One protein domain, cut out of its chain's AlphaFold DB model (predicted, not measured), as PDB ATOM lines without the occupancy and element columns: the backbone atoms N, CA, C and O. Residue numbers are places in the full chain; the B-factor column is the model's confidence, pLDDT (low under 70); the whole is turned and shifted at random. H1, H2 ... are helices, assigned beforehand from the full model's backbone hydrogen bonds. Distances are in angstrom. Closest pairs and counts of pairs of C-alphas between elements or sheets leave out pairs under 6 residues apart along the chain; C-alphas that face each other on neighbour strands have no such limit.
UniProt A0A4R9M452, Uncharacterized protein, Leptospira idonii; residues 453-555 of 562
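Overview. This is residues 453 to 555 of the 562 residues of an uncharacterized protein of Leptospira idonii (UniProt A0A4R9M452). A long helical hairpin, H2 and H3 side by side, makes one end of an elongated model; two long loops, residues 461 to 487 and 533 to 551, join it to the small helices H1 and H4, with H4 at the far end. The printed part has 103 residues and four named helices, H1 to H4 in chain order, with no named strand: all helix. It is only just compact, close to loose, with a radius of gyration of the C-alphas of 14.9 A, and spans 47 by 31 by 22 A.

Along the chain. H1, residues 453 to 460, begins at C-alpha 453 (218.772, 165.482, 159.508). H2, residues 488 to 513, measures 31.5 A and has a kink of 55 degrees near residue 507. H3, residues 516 to 532, measures 25.2 A. H4, residues 552 to 555, ends at C-alpha 555 (190.926, 170.628, 160.597).

Arrangement. H2 and H3 touch as a hairpin, at a shallow tilt of 13 degrees, opposite ways; their closest C-alphas, Gly 506 and Leu 518, are 4.4 A apart. H1 and H4 are apart from both and from each other. O i to N i+4 pairs are within hydrogen-bond range throughout H1, in 20 of 22 in H2 and 10 of 13 in H3; H4 is too short for one.

Size, cuts and confidence. The farthest C-alphas, Pro 511 and Ser 553, are 47.8 A apart. The printed part has no cut. Links H1 to H2 and H3 to H4 are long. pLDDT is under 70 at residues 533 to 538 and 553 to 555.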
ATOM      1  N   TYR A 453     218.271 165.613 160.886       81.81
ATOM      2  CA  TYR A 453     218.772 165.482 159.508       81.81
ATOM      3  C   TYR A 453     218.551 164.096 158.868       81.81
ATOM      4  O   TYR A 453     218.215 163.995 157.691       81.81
ATOM      5  N   TRP A 454     218.701 163.010 159.636       84.56
ATOM      6  CA  TRP A 454     218.540 161.642 159.117       84.56
ATOM      7  C   TRP A 454     217.101 161.317 158.732       84.56
ATOM      8  O   TRP A 454     216.860 160.598 157.761       84.56
ATOM      9  N   LYS A 455     216.143 161.872 159.476       87.25
ATOM     10  CA  LYS A 455     214.728 161.826 159.114       87.25
ATOM     11  C   LYS A 455     214.503 162.517 157.770       87.25
ATOM     12  O   LYS A 455     213.777 161.972 156.947       87.25
ATOM     13  N   ASP A 456     215.117 163.677 157.539       84.31
ATOM     14  CA  ASP A 456     214.914 164.420 156.294       84.31
ATOM     15  C   ASP A 456     215.424 163.636 155.083       84.31
ATOM     16  O   ASP A 456     214.662 163.451 154.144       84.31
ATOM     17  N   ILE A 457     216.624 163.047 155.150       85.06
ATOM     18  CA  ILE A 457     217.129 162.164 154.080       85.06
ATOM     19  C   ILE A 457     216.184 160.980 153.839       85.06
ATOM     20  O   ILE A 457     215.871 160.650 152.694       85.06
ATOM     21  N   ARG A 458     215.735 160.323 154.917       89.81
ATOM     22  CA  ARG A 458     214.846 159.161 154.819       89.81
ATOM     23  C   ARG A 458     213.515 159.518 154.161       89.81
ATOM     24  O   ARG A 458     213.013 158.736 153.357       89.81
ATOM     25  N   GLU A 459     212.928 160.653 154.525       90.31
ATOM     26  CA  GLU A 459     211.650 161.093 153.971       90.31
ATOM     27  C   GLU A 459     211.797 161.683 152.566       90.31
ATOM     28  O   GLU A 459     210.864 161.571 151.775       90.31
ATOM     29  N   ASP A 460     212.942 162.263 152.210       89.00
ATOM     30  CA  ASP A 460     213.230 162.769 150.860       89.00
ATOM     31  C   ASP A 460     213.354 161.643 149.832       89.00
ATOM     32  O   ASP A 460     213.061 161.854 148.657       89.00
ATOM     33  N   PHE A 461     213.750 160.444 150.263       90.31
ATOM     34  CA  PHE A 461     213.857 159.278 149.400       90.31
ATOM     35  C   PHE A 461     212.547 158.484 149.351       90.31
ATOM     36  O   PHE A 461     212.072 157.955 150.359       90.31
ATOM     37  N   ARG A 462     211.987 158.348 148.142       89.81
ATOM     38  CA  ARG A 462     210.699 157.697 147.860       89.81
ATOM     39  C   ARG A 462     210.528 156.352 148.559       89.81
ATOM     40  O   ARG A 462     209.515 156.135 149.212       89.81
ATOM     41  N   PHE A 463     211.520 155.471 148.446       88.00
ATOM     42  CA  PHE A 463     211.409 154.092 148.927       88.00
ATOM     43  C   PHE A 463     211.574 153.938 150.442       88.00
ATOM     44  O   PHE A 463     211.209 152.899 150.986       88.00
ATOM     45  N   SER A 464     212.131 154.935 151.135       88.69
ATOM     46  CA  SER A 464     212.304 154.886 152.593       88.69
ATOM     47  C   SER A 464     211.362 155.803 153.366       88.69
ATOM     48  O   SER A 464     211.314 155.711 154.602       88.69
ATOM     49  N   SER A 465     210.629 156.668 152.659       89.31
ATOM     50  CA  SER A 465     209.658 157.583 153.247       89.31
ATOM     51  C   SER A 465     208.565 156.800 153.965       89.31
ATOM     52  O   SER A 465     207.905 155.937 153.396       89.31
ATOM     53  N   SER A 466     208.384 157.100 155.248       87.44
ATOM     54  CA  SER A 466     207.366 156.468 156.087       87.44
ATOM     55  C   SER A 466     205.959 156.987 155.797       87.44
ATOM     56  O   SER A 466     204.979 156.304 156.092       87.44
ATOM     57  N   SER A 467     205.861 158.192 155.229       84.12
ATOM     58  CA  SER A 467     204.592 158.838 154.898       84.12
ATOM     59  C   SER A 467     204.068 158.478 153.506       84.12
ATOM     60  O   SER A 467     202.871 158.612 153.262       84.12
ATOM     61  N   TYR A 468     204.935 158.011 152.605       87.38
ATOM     62  CA  TYR A 468     204.584 157.721 151.220       87.38
ATOM     63  C   TYR A 468     204.374 156.226 150.969       87.38
ATOM     64  O   TYR A 468     205.027 155.364 151.555       87.38
ATOM     65  N   ARG A 469     203.459 155.921 150.051       84.56
ATOM     66  CA  ARG A 469     203.263 154.581 149.500       84.56
ATOM     67  C   ARG A 469     203.257 154.685 147.984       84.56
ATOM     68  O   ARG A 469     202.616 155.583 147.430       84.56
ATOM     69  N   ASP A 470     203.946 153.749 147.341       82.06
ATOM     70  CA  ASP A 470     203.945 153.630 145.887       82.06
ATOM     71  C   ASP A 470     202.517 153.508 145.361       82.06
ATOM     72  O   ASP A 470     201.692 152.800 145.937       82.06
ATOM     73  N   ASN A 471     202.232 154.244 144.290       76.00
ATOM     74  CA  ASN A 471     200.904 154.343 143.705       76.00
ATOM     75  C   ASN A 471     200.998 154.532 142.178       76.00
ATOM     76  O   ASN A 471     202.038 154.978 141.677       76.00
ATOM     77  N   PRO A 472     199.920 154.241 141.429       71.12
ATOM     78  CA  PRO A 472     199.964 154.235 139.968       71.12
ATOM     79  C   PRO A 472     199.948 155.632 139.327       71.12
ATOM     80  O   PRO A 472     200.286 155.731 138.141       71.12
ATOM     81  N   TYR A 473     199.579 156.682 140.076       71.75
ATOM     82  CA  TYR A 473     199.488 158.071 139.592       71.75
ATOM     83  C   TYR A 473     200.855 158.737 139.465       71.75
ATOM     84  O   TYR A 473     201.042 159.645 138.657       71.75
ATOM     85  N   ASP A 474     201.824 158.279 140.251       77.06
ATOM     86  CA  ASP A 474     203.169 158.814 140.205       77.06
ATOM     87  C   ASP A 474     203.981 158.222 139.055       77.06
ATOM     88  O   ASP A 474     204.232 157.017 138.966       77.06
ATOM     89  N   HIS A 475     204.499 159.099 138.197       83.12
ATOM     90  CA  HIS A 475     205.563 158.717 137.274       83.12
ATOM     91  C   HIS A 475     206.821 158.321 138.068       83.12
ATOM     92  O   HIS A 475     207.046 158.876 139.140       83.12
ATOM     93  N   PRO A 476     207.703 157.446 137.562       83.88
ATOM     94  CA  PRO A 476     208.935 157.070 138.261       83.88
ATOM     95  C   PRO A 476     209.756 158.287 138.732       83.88
ATOM     96  O   PRO A 476     209.984 159.216 137.963       83.88
ATOM     97  N   PHE A 477     210.184 158.302 139.997       89.25
ATOM     98  CA  PHE A 477     211.128 159.271 140.581       89.25
ATOM     99  C   PHE A 477     211.777 158.662 141.831       89.25
ATOM    100  O   PHE A 477     211.245 157.697 142.378       89.25
ATOM    101  N   LEU A 478     212.910 159.214 142.266       89.50
ATOM    102  CA  LEU A 478     213.655 158.759 143.446       89.50
ATOM    103  C   LEU A 478     213.497 159.692 144.638       89.50
ATOM    104  O   LEU A 478     213.312 159.226 145.760       89.50
ATOM    105  N   PHE A 479     213.586 160.996 144.393       90.50
ATOM    106  CA  PHE A 479     213.584 162.008 145.435       90.50
ATOM    107  C   PHE A 479     212.404 162.950 145.284       90.50
ATOM    108  O   PHE A 479     212.086 163.403 144.182       90.50
ATOM    109  N   PHE A 480     211.784 163.273 146.408       88.81
ATOM    110  CA  PHE A 480     210.853 164.385 146.477       88.81
ATOM    111  C   PHE A 480     211.622 165.702 146.432       88.81
ATOM    112  O   PHE A 480     212.715 165.823 146.985       88.81
ATOM    113  N   THR A 481     211.049 166.704 145.775       84.75
ATOM    114  CA  THR A 481     211.658 168.037 145.635       84.75
ATOM    115  C   THR A 481     210.827 169.115 146.331       84.75
ATOM    116  O   THR A 481     210.999 170.316 146.074       84.75
ATOM    117  N   ASP A 482     209.918 168.688 147.220       78.25
ATOM    118  CA  ASP A 482     208.822 169.508 147.709       78.25
ATOM    119  C   ASP A 482     209.219 170.531 148.780       78.25
ATOM    120  O   ASP A 482     208.608 171.599 148.853       78.25
ATOM    121  N   ASP A 483     210.285 170.261 149.527       76.31
ATOM    122  CA  ASP A 483     210.711 171.012 150.710       76.31
ATOM    123  C   ASP A 483     212.179 171.485 150.683       76.31
ATOM    124  O   ASP A 483     212.562 172.352 151.471       76.31
ATOM    125  N   THR A 484     212.995 171.008 149.741       74.25
ATOM    126  CA  THR A 484     214.403 171.412 149.602       74.25
ATOM    127  C   THR A 484     214.610 172.340 148.402       74.25
ATOM    128  O   THR A 484     214.188 172.059 147.282       74.25
ATOM    129  N   ILE A 485     215.254 173.493 148.626       75.88
ATOM    130  CA  ILE A 485     215.654 174.427 147.552       75.88
ATOM    131  C   ILE A 485     217.108 174.170 147.141       75.88
ATOM    132  O   ILE A 485     217.398 174.061 145.955       75.88
ATOM    133  N   ALA A 486     218.016 174.036 148.113       78.56
ATOM    134  CA  ALA A 486     219.455 173.926 147.859       78.56
ATOM    135  C   ALA A 486     219.852 172.615 147.159       78.56
ATOM    136  O   ALA A 486     220.685 172.624 146.259       78.56
ATOM    137  N   LEU A 487     219.234 171.493 147.545       83.00
ATOM    138  CA  LEU A 487     219.508 170.175 146.961       83.00
ATOM    139  C   LEU A 487     218.669 169.884 145.712       83.00
ATOM    140  O   LEU A 487     218.897 168.879 145.042       83.00
ATOM    141  N   ARG A 488     217.730 170.772 145.358       84.31
ATOM    142  CA  ARG A 488     216.783 170.544 144.263       84.31
ATOM    143  C   ARG A 488     217.451 170.254 142.919       84.31
ATOM    144  O   ARG A 488     217.005 169.310 142.279       84.31
ATOM    145  N   PRO A 489     218.520 170.955 142.488       85.25
ATOM    146  CA  PRO A 489     219.180 170.616 141.226       85.25
ATOM    147  C   PRO A 489     219.776 169.200 141.231       85.25
ATOM    148  O   PRO A 489     219.730 168.509 140.218       85.25
ATOM    149  N   ILE A 490     220.288 168.744 142.380       87.94
ATOM    150  CA  ILE A 490     220.861 167.401 142.545       87.94
ATOM    151  C   ILE A 490     219.746 166.348 142.524       87.94
ATOM    152  O   ILE A 490     219.852 165.350 141.811       87.94
ATOM    153  N   TYR A 491     218.657 166.579 143.262       88.75
ATOM    154  CA  TYR A 491     217.493 165.690 143.272       88.75
ATOM    155  C   TYR A 491     216.818 165.630 141.899       88.75
ATOM    156  O   TYR A 491     216.539 164.539 141.409       88.75
ATOM    157  N   GLY A 492     216.650 166.774 141.235       86.56
ATOM    158  CA  GLY A 492     216.138 166.872 139.871       86.56
ATOM    159  C   GLY A 492     217.023 166.123 138.874       86.56
ATOM    160  O   GLY A 492     216.524 165.324 138.088       86.56
ATOM    161  N   LEU A 493     218.350 166.277 138.944       89.75
ATOM    162  CA  LEU A 493     219.269 165.512 138.094       89.75
ATOM    163  C   LEU A 493     219.151 164.003 138.347       89.75
ATOM    164  O   LEU A 493     219.112 163.213 137.407       89.75
ATOM    165  N   THR A 494     219.045 163.602 139.611       90.38
ATOM    166  CA  THR A 494     218.927 162.191 139.990       90.38
ATOM    167  C   THR A 494     217.597 161.591 139.522       90.38
ATOM    168  O   THR A 494     217.573 160.499 138.955       90.38
ATOM    169  N   ASN A 495     216.497 162.333 139.666       90.88
ATOM    170  CA  ASN A 495     215.185 161.977 139.128       90.88
ATOM    171  C   ASN A 495     215.196 161.889 137.596       90.88
ATOM    172  O   ASN A 495     214.554 161.003 137.034       90.88
ATOM    173  N   LEU A 496     215.941 162.764 136.914       89.38
ATOM    174  CA  LEU A 496     216.068 162.752 135.459       89.38
ATOM    175  C   LEU A 496     216.789 161.486 134.994       89.38
ATOM    176  O   LEU A 496     216.293 160.789 134.112       89.38
ATOM    177  N   VAL A 497     217.924 161.159 135.620       91.50
ATOM    178  CA  VAL A 497     218.670 159.920 135.347       91.50
ATOM    179  C   VAL A 497     217.796 158.696 135.617       91.50
ATOM    180  O   VAL A 497     217.753 157.781 134.796       91.50
ATOM    181  N   TRP A 498     217.039 158.698 136.716       90.81
ATOM    182  CA  TRP A 498     216.095 157.625 137.027       90.81
ATOM    183  C   TRP A 498     214.991 157.481 135.977       90.81
ATOM    184  O   TRP A 498     214.692 156.367 135.543       90.81
ATOM    185  N   GLY A 499     214.409 158.599 135.538       86.69
ATOM    186  CA  GLY A 499     213.401 158.636 134.483       86.69
ATOM    187  C   GLY A 499     213.933 158.105 133.154       86.69
ATOM    188  O   GLY A 499     213.275 157.290 132.517       86.69
ATOM    189  N   LEU A 500     215.148 158.497 132.763       89.69
ATOM    190  CA  LEU A 500     215.810 157.991 131.556       89.69
ATOM    191  C   LEU A 500     216.116 156.490 131.654       89.69
ATOM    192  O   LEU A 500     215.872 155.758 130.696       89.69
ATOM    193  N   GLY A 501     216.594 156.019 132.810       90.38
ATOM    194  CA  GLY A 501     216.845 154.597 133.055       90.38
ATOM    195  C   GLY A 501     215.574 153.749 132.951       90.38
ATOM    196  O   GLY A 501     215.566 152.727 132.264       90.38
ATOM    197  N   ASN A 502     214.472 154.211 133.550       88.81
ATOM    198  CA  ASN A 502     213.165 153.564 133.409       88.81
ATOM    199  C   ASN A 502     212.631 153.651 131.974       88.81
ATOM    200  O   ASN A 502     212.010 152.704 131.503       88.81
ATOM    201  N   GLY A 503     212.923 154.733 131.247       88.69
ATOM    202  CA  GLY A 503     212.587 154.861 129.831       88.69
ATOM    203  C   GLY A 503     213.290 153.806 128.980       88.69
ATOM    204  O   GLY A 503     212.638 153.130 128.188       88.69
ATOM    205  N   ALA A 504     214.591 153.599 129.195       89.31
ATOM    206  CA  ALA A 504     215.353 152.548 128.522       89.31
ATOM    207  C   ALA A 504     214.805 151.147 128.845       89.31
ATOM    208  O   ALA A 504     214.601 150.340 127.938       89.31
ATOM    209  N   ALA A 505     214.482 150.880 130.116       89.12
ATOM    210  CA  ALA A 505     213.805 149.645 130.511       89.12
ATOM    211  C   ALA A 505     212.418 149.509 129.852       89.12
ATOM    212  O   ALA A 505     212.057 148.428 129.394       89.12
ATOM    213  N   GLY A 506     211.670 150.607 129.725       86.12
ATOM    214  CA  GLY A 506     210.369 150.663 129.060       86.12
ATOM    215  C   GLY A 506     210.424 150.354 127.567       86.12
ATOM    216  O   GLY A 506     209.503 149.733 127.053       86.12
ATOM    217  N   VAL A 507     211.508 150.706 126.866       89.31
ATOM    218  CA  VAL A 507     211.718 150.279 125.468       89.31
ATOM    219  C   VAL A 507     211.858 148.758 125.377       89.31
ATOM    220  O   VAL A 507     211.308 148.144 124.466       89.31
ATOM    221  N   ILE A 508     212.553 148.140 126.336       90.62
ATOM    222  CA  ILE A 508     212.722 146.681 126.399       90.62
ATOM    223  C   ILE A 508     211.396 145.997 126.779       90.62
ATOM    224  O   ILE A 508     211.061 144.951 126.227       90.62
ATOM    225  N   TYR A 509     210.624 146.602 127.688       87.31
ATOM    226  CA  TYR A 509     209.337 146.084 128.169       87.31
ATOM    227  C   TYR A 509     208.136 146.401 127.272       87.31
ATOM    228  O   TYR A 509     207.068 145.820 127.476       87.31
ATOM    229  N   LEU A 510     208.325 147.229 126.241       85.25
ATOM    230  CA  LEU A 510     207.292 147.688 125.313       85.25
ATOM    231  C   LEU A 510     206.332 146.587 124.804       85.25
ATOM    232  O   LEU A 510     205.121 146.835 124.793       85.25
ATOM    233  N   PRO A 511     206.789 145.379 124.396       85.00
ATOM    234  CA  PRO A 511     205.874 144.337 123.920       85.00
ATOM    235  C   PRO A 511     205.023 143.707 125.036       85.00
ATOM    236  O   PRO A 511     203.982 143.126 124.743       85.00
ATOM    237  N   PHE A 512     205.436 143.824 126.300       88.38
ATOM    238  CA  PHE A 512     204.760 143.223 127.453       88.38
ATOM    239  C   PHE A 512     203.798 144.191 128.142       88.38
ATOM    240  O   PHE A 512     202.753 143.774 128.637       88.38
ATOM    241  N   ASP A 513     204.126 145.484 128.159       82.75
ATOM    242  CA  ASP A 513     203.355 146.509 128.865       82.75
ATOM    243  C   ASP A 513     202.610 147.476 127.929       82.75
ATOM    244  O   ASP A 513     201.968 148.413 128.404       82.75
ATOM    245  N   LYS A 514     202.683 147.256 126.607       84.75
ATOM    246  CA  LYS A 514     202.106 148.121 125.563       84.75
ATOM    247  C   LYS A 514     202.633 149.566 125.617       84.75
ATOM    248  O   LYS A 514     201.922 150.500 125.254       84.75
ATOM    249  N   GLY A 515     203.872 149.756 126.076       81.00
ATOM    250  CA  GLY A 515     204.549 151.051 126.147       81.00
ATOM    251  C   GLY A 515     204.187 151.906 127.364       81.00
ATOM    252  O   GLY A 515     204.524 153.093 127.390       81.00
ATOM    253  N   LYS A 516     203.525 151.342 128.381       80.06
ATOM    254  CA  LYS A 516     203.125 152.073 129.597       80.06
ATOM    255  C   LYS A 516     204.316 152.651 130.357       80.06
ATOM    256  O   LYS A 516     204.310 153.840 130.680       80.06
ATOM    257  N   LEU A 517     205.346 151.849 130.621       82.69
ATOM    258  CA  LEU A 517     206.548 152.282 131.333       82.69
ATOM    259  C   LEU A 517     207.295 153.351 130.538       82.69
ATOM    260  O   LEU A 517     207.768 154.324 131.122       82.69
ATOM    261  N   LEU A 518     207.347 153.218 129.211       86.00
ATOM    262  CA  LEU A 518     207.957 154.218 128.339       86.00
ATOM    263  C   LEU A 518     207.211 155.560 128.412       86.00
ATOM    264  O   LEU A 518     207.848 156.596 128.604       86.00
ATOM    265  N   LYS A 519     205.871 155.545 128.338       83.81
ATOM    266  CA  LYS A 519     205.031 156.745 128.489       83.81
ATOM    267  C   LYS A 519     205.244 157.408 129.854       83.81
ATOM    268  O   LYS A 519     205.616 158.580 129.900       83.81
ATOM    269  N   LYS A 520     205.104 156.645 130.950       81.94
ATOM    270  CA  LYS A 520     205.305 157.154 132.320       81.94
ATOM    271  C   LYS A 520     206.720 157.702 132.518       81.94
ATOM    272  O   LYS A 520     206.908 158.698 133.210       81.94
ATOM    273  N   SER A 521     207.725 157.090 131.897       83.44
ATOM    274  CA  SER A 521     209.116 157.556 131.963       83.44
ATOM    275  C   SER A 521     209.340 158.854 131.183       83.44
ATOM    276  O   SER A 521     210.050 159.736 131.662       83.44
ATOM    277  N   GLY A 522     208.698 159.009 130.021       83.88
ATOM    278  CA  GLY A 522     208.712 160.253 129.248       83.88
ATOM    279  C   GLY A 522     208.070 161.419 130.003       83.88
ATOM    280  O   GLY A 522     208.662 162.494 130.099       83.88
ATOM    281  N   GLU A 523     206.909 161.185 130.619       81.94
ATOM    282  CA  GLU A 523     206.253 162.148 131.516       81.94
ATOM    283  C   GLU A 523     207.157 162.477 132.711       81.94
ATOM    284  O   GLU A 523     207.372 163.644 133.038       81.94
ATOM    285  N   SER A 524     207.783 161.457 133.302       82.44
ATOM    286  CA  SER A 524     208.760 161.619 134.376       82.44
ATOM    287  C   SER A 524     209.899 162.574 133.996       82.44
ATOM    288  O   SER A 524     210.215 163.489 134.759       82.44
ATOM    289  N   VAL A 525     210.502 162.399 132.818       83.75
ATOM    290  CA  VAL A 525     211.552 163.293 132.309       83.75
ATOM    291  C   VAL A 525     211.003 164.708 132.124       83.75
ATOM    292  O   VAL A 525     211.584 165.659 132.648       83.75
ATOM    293  N   PHE A 526     209.856 164.846 131.454       81.50
ATOM    294  CA  PHE A 526     209.219 166.136 131.188       81.50
ATOM    295  C   PHE A 526     208.956 166.940 132.470       81.50
ATOM    296  O   PHE A 526     209.282 168.126 132.531       81.50
ATOM    297  N   PHE A 527     208.438 166.296 133.518       73.38
ATOM    298  CA  PHE A 527     208.152 166.945 134.800       73.38
ATOM    299  C   PHE A 527     209.396 167.249 135.641       73.38
ATOM    300  O   PHE A 527     209.330 168.095 136.529       73.38
ATOM    301  N   THR A 528     210.526 166.598 135.365       78.06
ATOM    302  CA  THR A 528     211.764 166.771 136.139       78.06
ATOM    303  C   THR A 528     212.663 167.872 135.569       78.06
ATOM    304  O   THR A 528     213.384 168.538 136.309       78.06
ATOM    305  N   VAL A 529     212.606 168.133 134.257       77.94
ATOM    306  CA  VAL A 529     213.425 169.179 133.614       77.94
ATOM    307  C   VAL A 529     213.252 170.564 134.267       77.94
ATOM    308  O   VAL A 529     214.268 171.212 134.528       77.94
ATOM    309  N   PRO A 530     212.035 171.038 134.609       72.62
ATOM    310  CA  PRO A 530     211.877 172.322 135.294       72.62
ATOM    311  C   PRO A 530     212.497 172.378 136.702       72.62
ATOM    312  O   PRO A 530     212.774 173.478 137.195       72.62
ATOM    313  N   GLU A 531     212.732 171.227 137.342       74.00
ATOM    314  CA  GLU A 531     213.326 171.129 138.685       74.00
ATOM    315  C   GLU A 531     214.816 171.450 138.699       74.00
ATOM    316  O   GLU A 531     215.328 171.934 139.707       74.00
ATOM    317  N   LEU A 532     215.498 171.247 137.569       75.69
ATOM    318  CA  LEU A 532     216.898 171.639 137.397       75.69
ATOM    319  C   LEU A 532     217.087 173.152 137.471       75.69
ATOM    320  O   LEU A 532     218.165 173.622 137.827       75.69
ATOM    321  N   PHE A 533     216.044 173.900 137.109       68.19
ATOM    322  CA  PHE A 533     216.124 175.340 136.981       68.19
ATOM    323  C   PHE A 533     215.448 176.021 138.165       68.19
ATOM    324  O   PHE A 533     216.166 176.631 138.945       68.19
ATOM    325  N   PHE A 534     214.124 175.921 138.368       58.66
ATOM    326  CA  PHE A 534     213.468 176.734 139.415       58.66
ATOM    327  C   PHE A 534     212.135 176.202 139.977       58.66
ATOM    328  O   PHE A 534     211.618 176.786 140.932       58.66
ATOM    329  N   PHE A 535     211.557 175.117 139.448       62.97
ATOM    330  CA  PHE A 535     210.185 174.717 139.792       62.97
ATOM    331  C   PHE A 535     210.115 173.424 140.604       62.97
ATOM    332  O   PHE A 535     210.841 172.474 140.357       62.97
ATOM    333  N   ASN A 536     209.217 173.397 141.585       64.06
ATOM    334  CA  ASN A 536     208.929 172.232 142.415       64.06
ATOM    335  C   ASN A 536     207.720 171.496 141.819       64.06
ATOM    336  O   ASN A 536     206.595 172.008 141.888       64.06
ATOM    337  N   ILE A 537     207.968 170.341 141.198       62.91
ATOM    338  CA  ILE A 537     206.951 169.580 140.463       62.91
ATOM    339  C   ILE A 537     206.783 168.170 141.048       62.91
ATOM    340  O   ILE A 537     205.648 167.708 141.167       62.91
ATOM    341  N   ARG A 538     207.863 167.504 141.478       69.25
ATOM    342  CA  ARG A 538     207.848 166.151 142.056       69.25
ATOM    343  C   ARG A 538     207.505 166.160 143.539       69.25
ATOM    344  O   ARG A 538     208.368 166.198 144.415       69.25
ATOM    345  N   LYS A 539     206.201 166.073 143.798       76.25
ATOM    346  CA  LYS A 539     205.625 166.056 145.150       76.25
ATOM    347  C   LYS A 539     205.054 164.698 145.557       76.25
ATOM    348  O   LYS A 539     204.915 164.452 146.749       76.25
ATOM    349  N   GLY A 540     204.779 163.810 144.603       80.62
ATOM    350  CA  GLY A 540     204.085 162.549 144.861       80.62
ATOM    351  C   GLY A 540     202.579 162.732 145.057       80.62
ATOM    352  O   GLY A 540     202.149 163.736 145.623       80.62
ATOM    353  N   TYR A 541     201.785 161.758 144.628       82.62
ATOM    354  CA  TYR A 541     200.359 161.681 144.942       82.62
ATOM    355  C   TYR A 541     200.123 160.862 146.218       82.62
ATOM    356  O   TYR A 541     200.851 159.916 146.513       82.62
ATOM    357  N   PHE A 542     199.077 161.203 146.974       83.75
ATOM    358  CA  PHE A 542     198.679 160.489 148.196       83.75
ATOM    359  C   PHE A 542     197.230 159.994 148.081       83.75
ATOM    360  O   PHE A 542     196.362 160.395 148.862       83.75
ATOM    361  N   PRO A 543     196.937 159.095 147.121       72.12
ATOM    362  CA  PRO A 543     195.585 158.570 146.912       72.12
ATOM    363  C   PRO A 543     195.066 157.745 148.090       72.12
ATOM    364  O   PRO A 543     193.862 157.539 148.222       72.12
ATOM    365  N   TYR A 544     195.975 157.277 148.942       75.94
ATOM    366  CA  TYR A 544     195.670 156.431 150.087       75.94
ATOM    367  C   TYR A 544     195.429 157.202 151.379       75.94
ATOM    368  O   TYR A 544     195.081 156.572 152.372       75.94
ATOM    369  N   ALA A 545     195.596 158.528 151.372       78.00
ATOM    370  CA  ALA A 545     195.329 159.344 152.544       78.00
ATOM    371  C   ALA A 545     193.821 159.387 152.838       78.00
ATOM    372  O   ALA A 545     192.982 159.744 151.997       78.00
ATOM    373  N   ASN A 546     193.479 159.031 154.063       71.69
ATOM    374  CA  ASN A 546     192.120 159.061 154.585       71.69
ATOM    375  C   ASN A 546     191.954 160.203 155.604       71.69
ATOM    376  O   ASN A 546     192.897 160.947 155.878       71.69
ATOM    377  N   LYS A 547     190.747 160.387 156.147       70.56
ATOM    378  CA  LYS A 547     190.502 161.415 157.165       70.56
ATOM    379  C   LYS A 547     191.307 161.181 158.450       70.56
ATOM    380  O   LYS A 547     191.746 162.164 159.044       70.56
ATOM    381  N   GLU A 548     191.484 159.932 158.880       73.00
ATOM    382  CA  GLU A 548     192.225 159.579 160.104       73.00
ATOM    383  C   GLU A 548     193.718 159.940 160.007       73.00
ATOM    384  O   GLU A 548     194.355 160.310 160.993       73.00
ATOM    385  N   ASP A 549     194.261 159.916 158.796       75.50
ATOM    386  CA  ASP A 549     195.629 160.274 158.487       75.50
ATOM    387  C   ASP A 549     195.854 161.786 158.525       75.50
ATOM    388  O   ASP A 549     197.003 162.228 158.626       75.50
ATOM    389  N   LEU A 550     194.806 162.599 158.404       77.12
ATOM    390  CA  LEU A 550     194.957 164.047 158.376       77.12
ATOM    391  C   LEU A 550     195.320 164.557 159.775       77.12
ATOM    392  O   LEU A 550     194.652 164.234 160.757       77.12
ATOM    393  N   PRO A 551     196.375 165.376 159.895       72.19
ATOM    394  CA  PRO A 551     196.783 165.910 161.186       72.19
ATOM    395  C   PRO A 551     195.673 166.808 161.762       72.19
ATOM    396  O   PRO A 551     194.971 167.462 160.991       72.19
ATOM    397  N   PRO A 552     195.534 166.938 163.095       71.44
ATOM    398  CA  PRO A 552     194.528 167.822 163.696       71.44
ATOM    399  C   PRO A 552     194.588 169.263 163.165       71.44
ATOM    400  O   PRO A 552     193.551 169.864 162.886       71.44
ATOM    401  N   SER A 553     195.798 169.767 162.897       66.81
ATOM    402  CA  SER A 553     196.043 171.084 162.291       66.81
ATOM    403  C   SER A 553     195.427 171.261 160.897       66.81
ATOM    404  O   SER A 553     195.203 172.388 160.461       66.81
ATOM    405  N   TYR A 554     195.116 170.171 160.190       69.31
ATOM    406  CA  TYR A 554     194.386 170.220 158.928       69.31
ATOM    407  C   TYR A 554     192.928 170.658 159.131       69.31
ATOM    408  O   TYR A 554     192.381 171.356 158.275       69.31
ATOM    409  N   PHE A 555     192.308 170.276 160.252       69.75
ATOM    410  CA  PHE A 555     190.926 170.628 160.597       69.75
ATOM    411  C   PHE A 555     190.821 171.902 161.438       69.75
ATOM    412  O   PHE A 555     189.739 172.480 161.548       69.75
TER     413      PHE A 555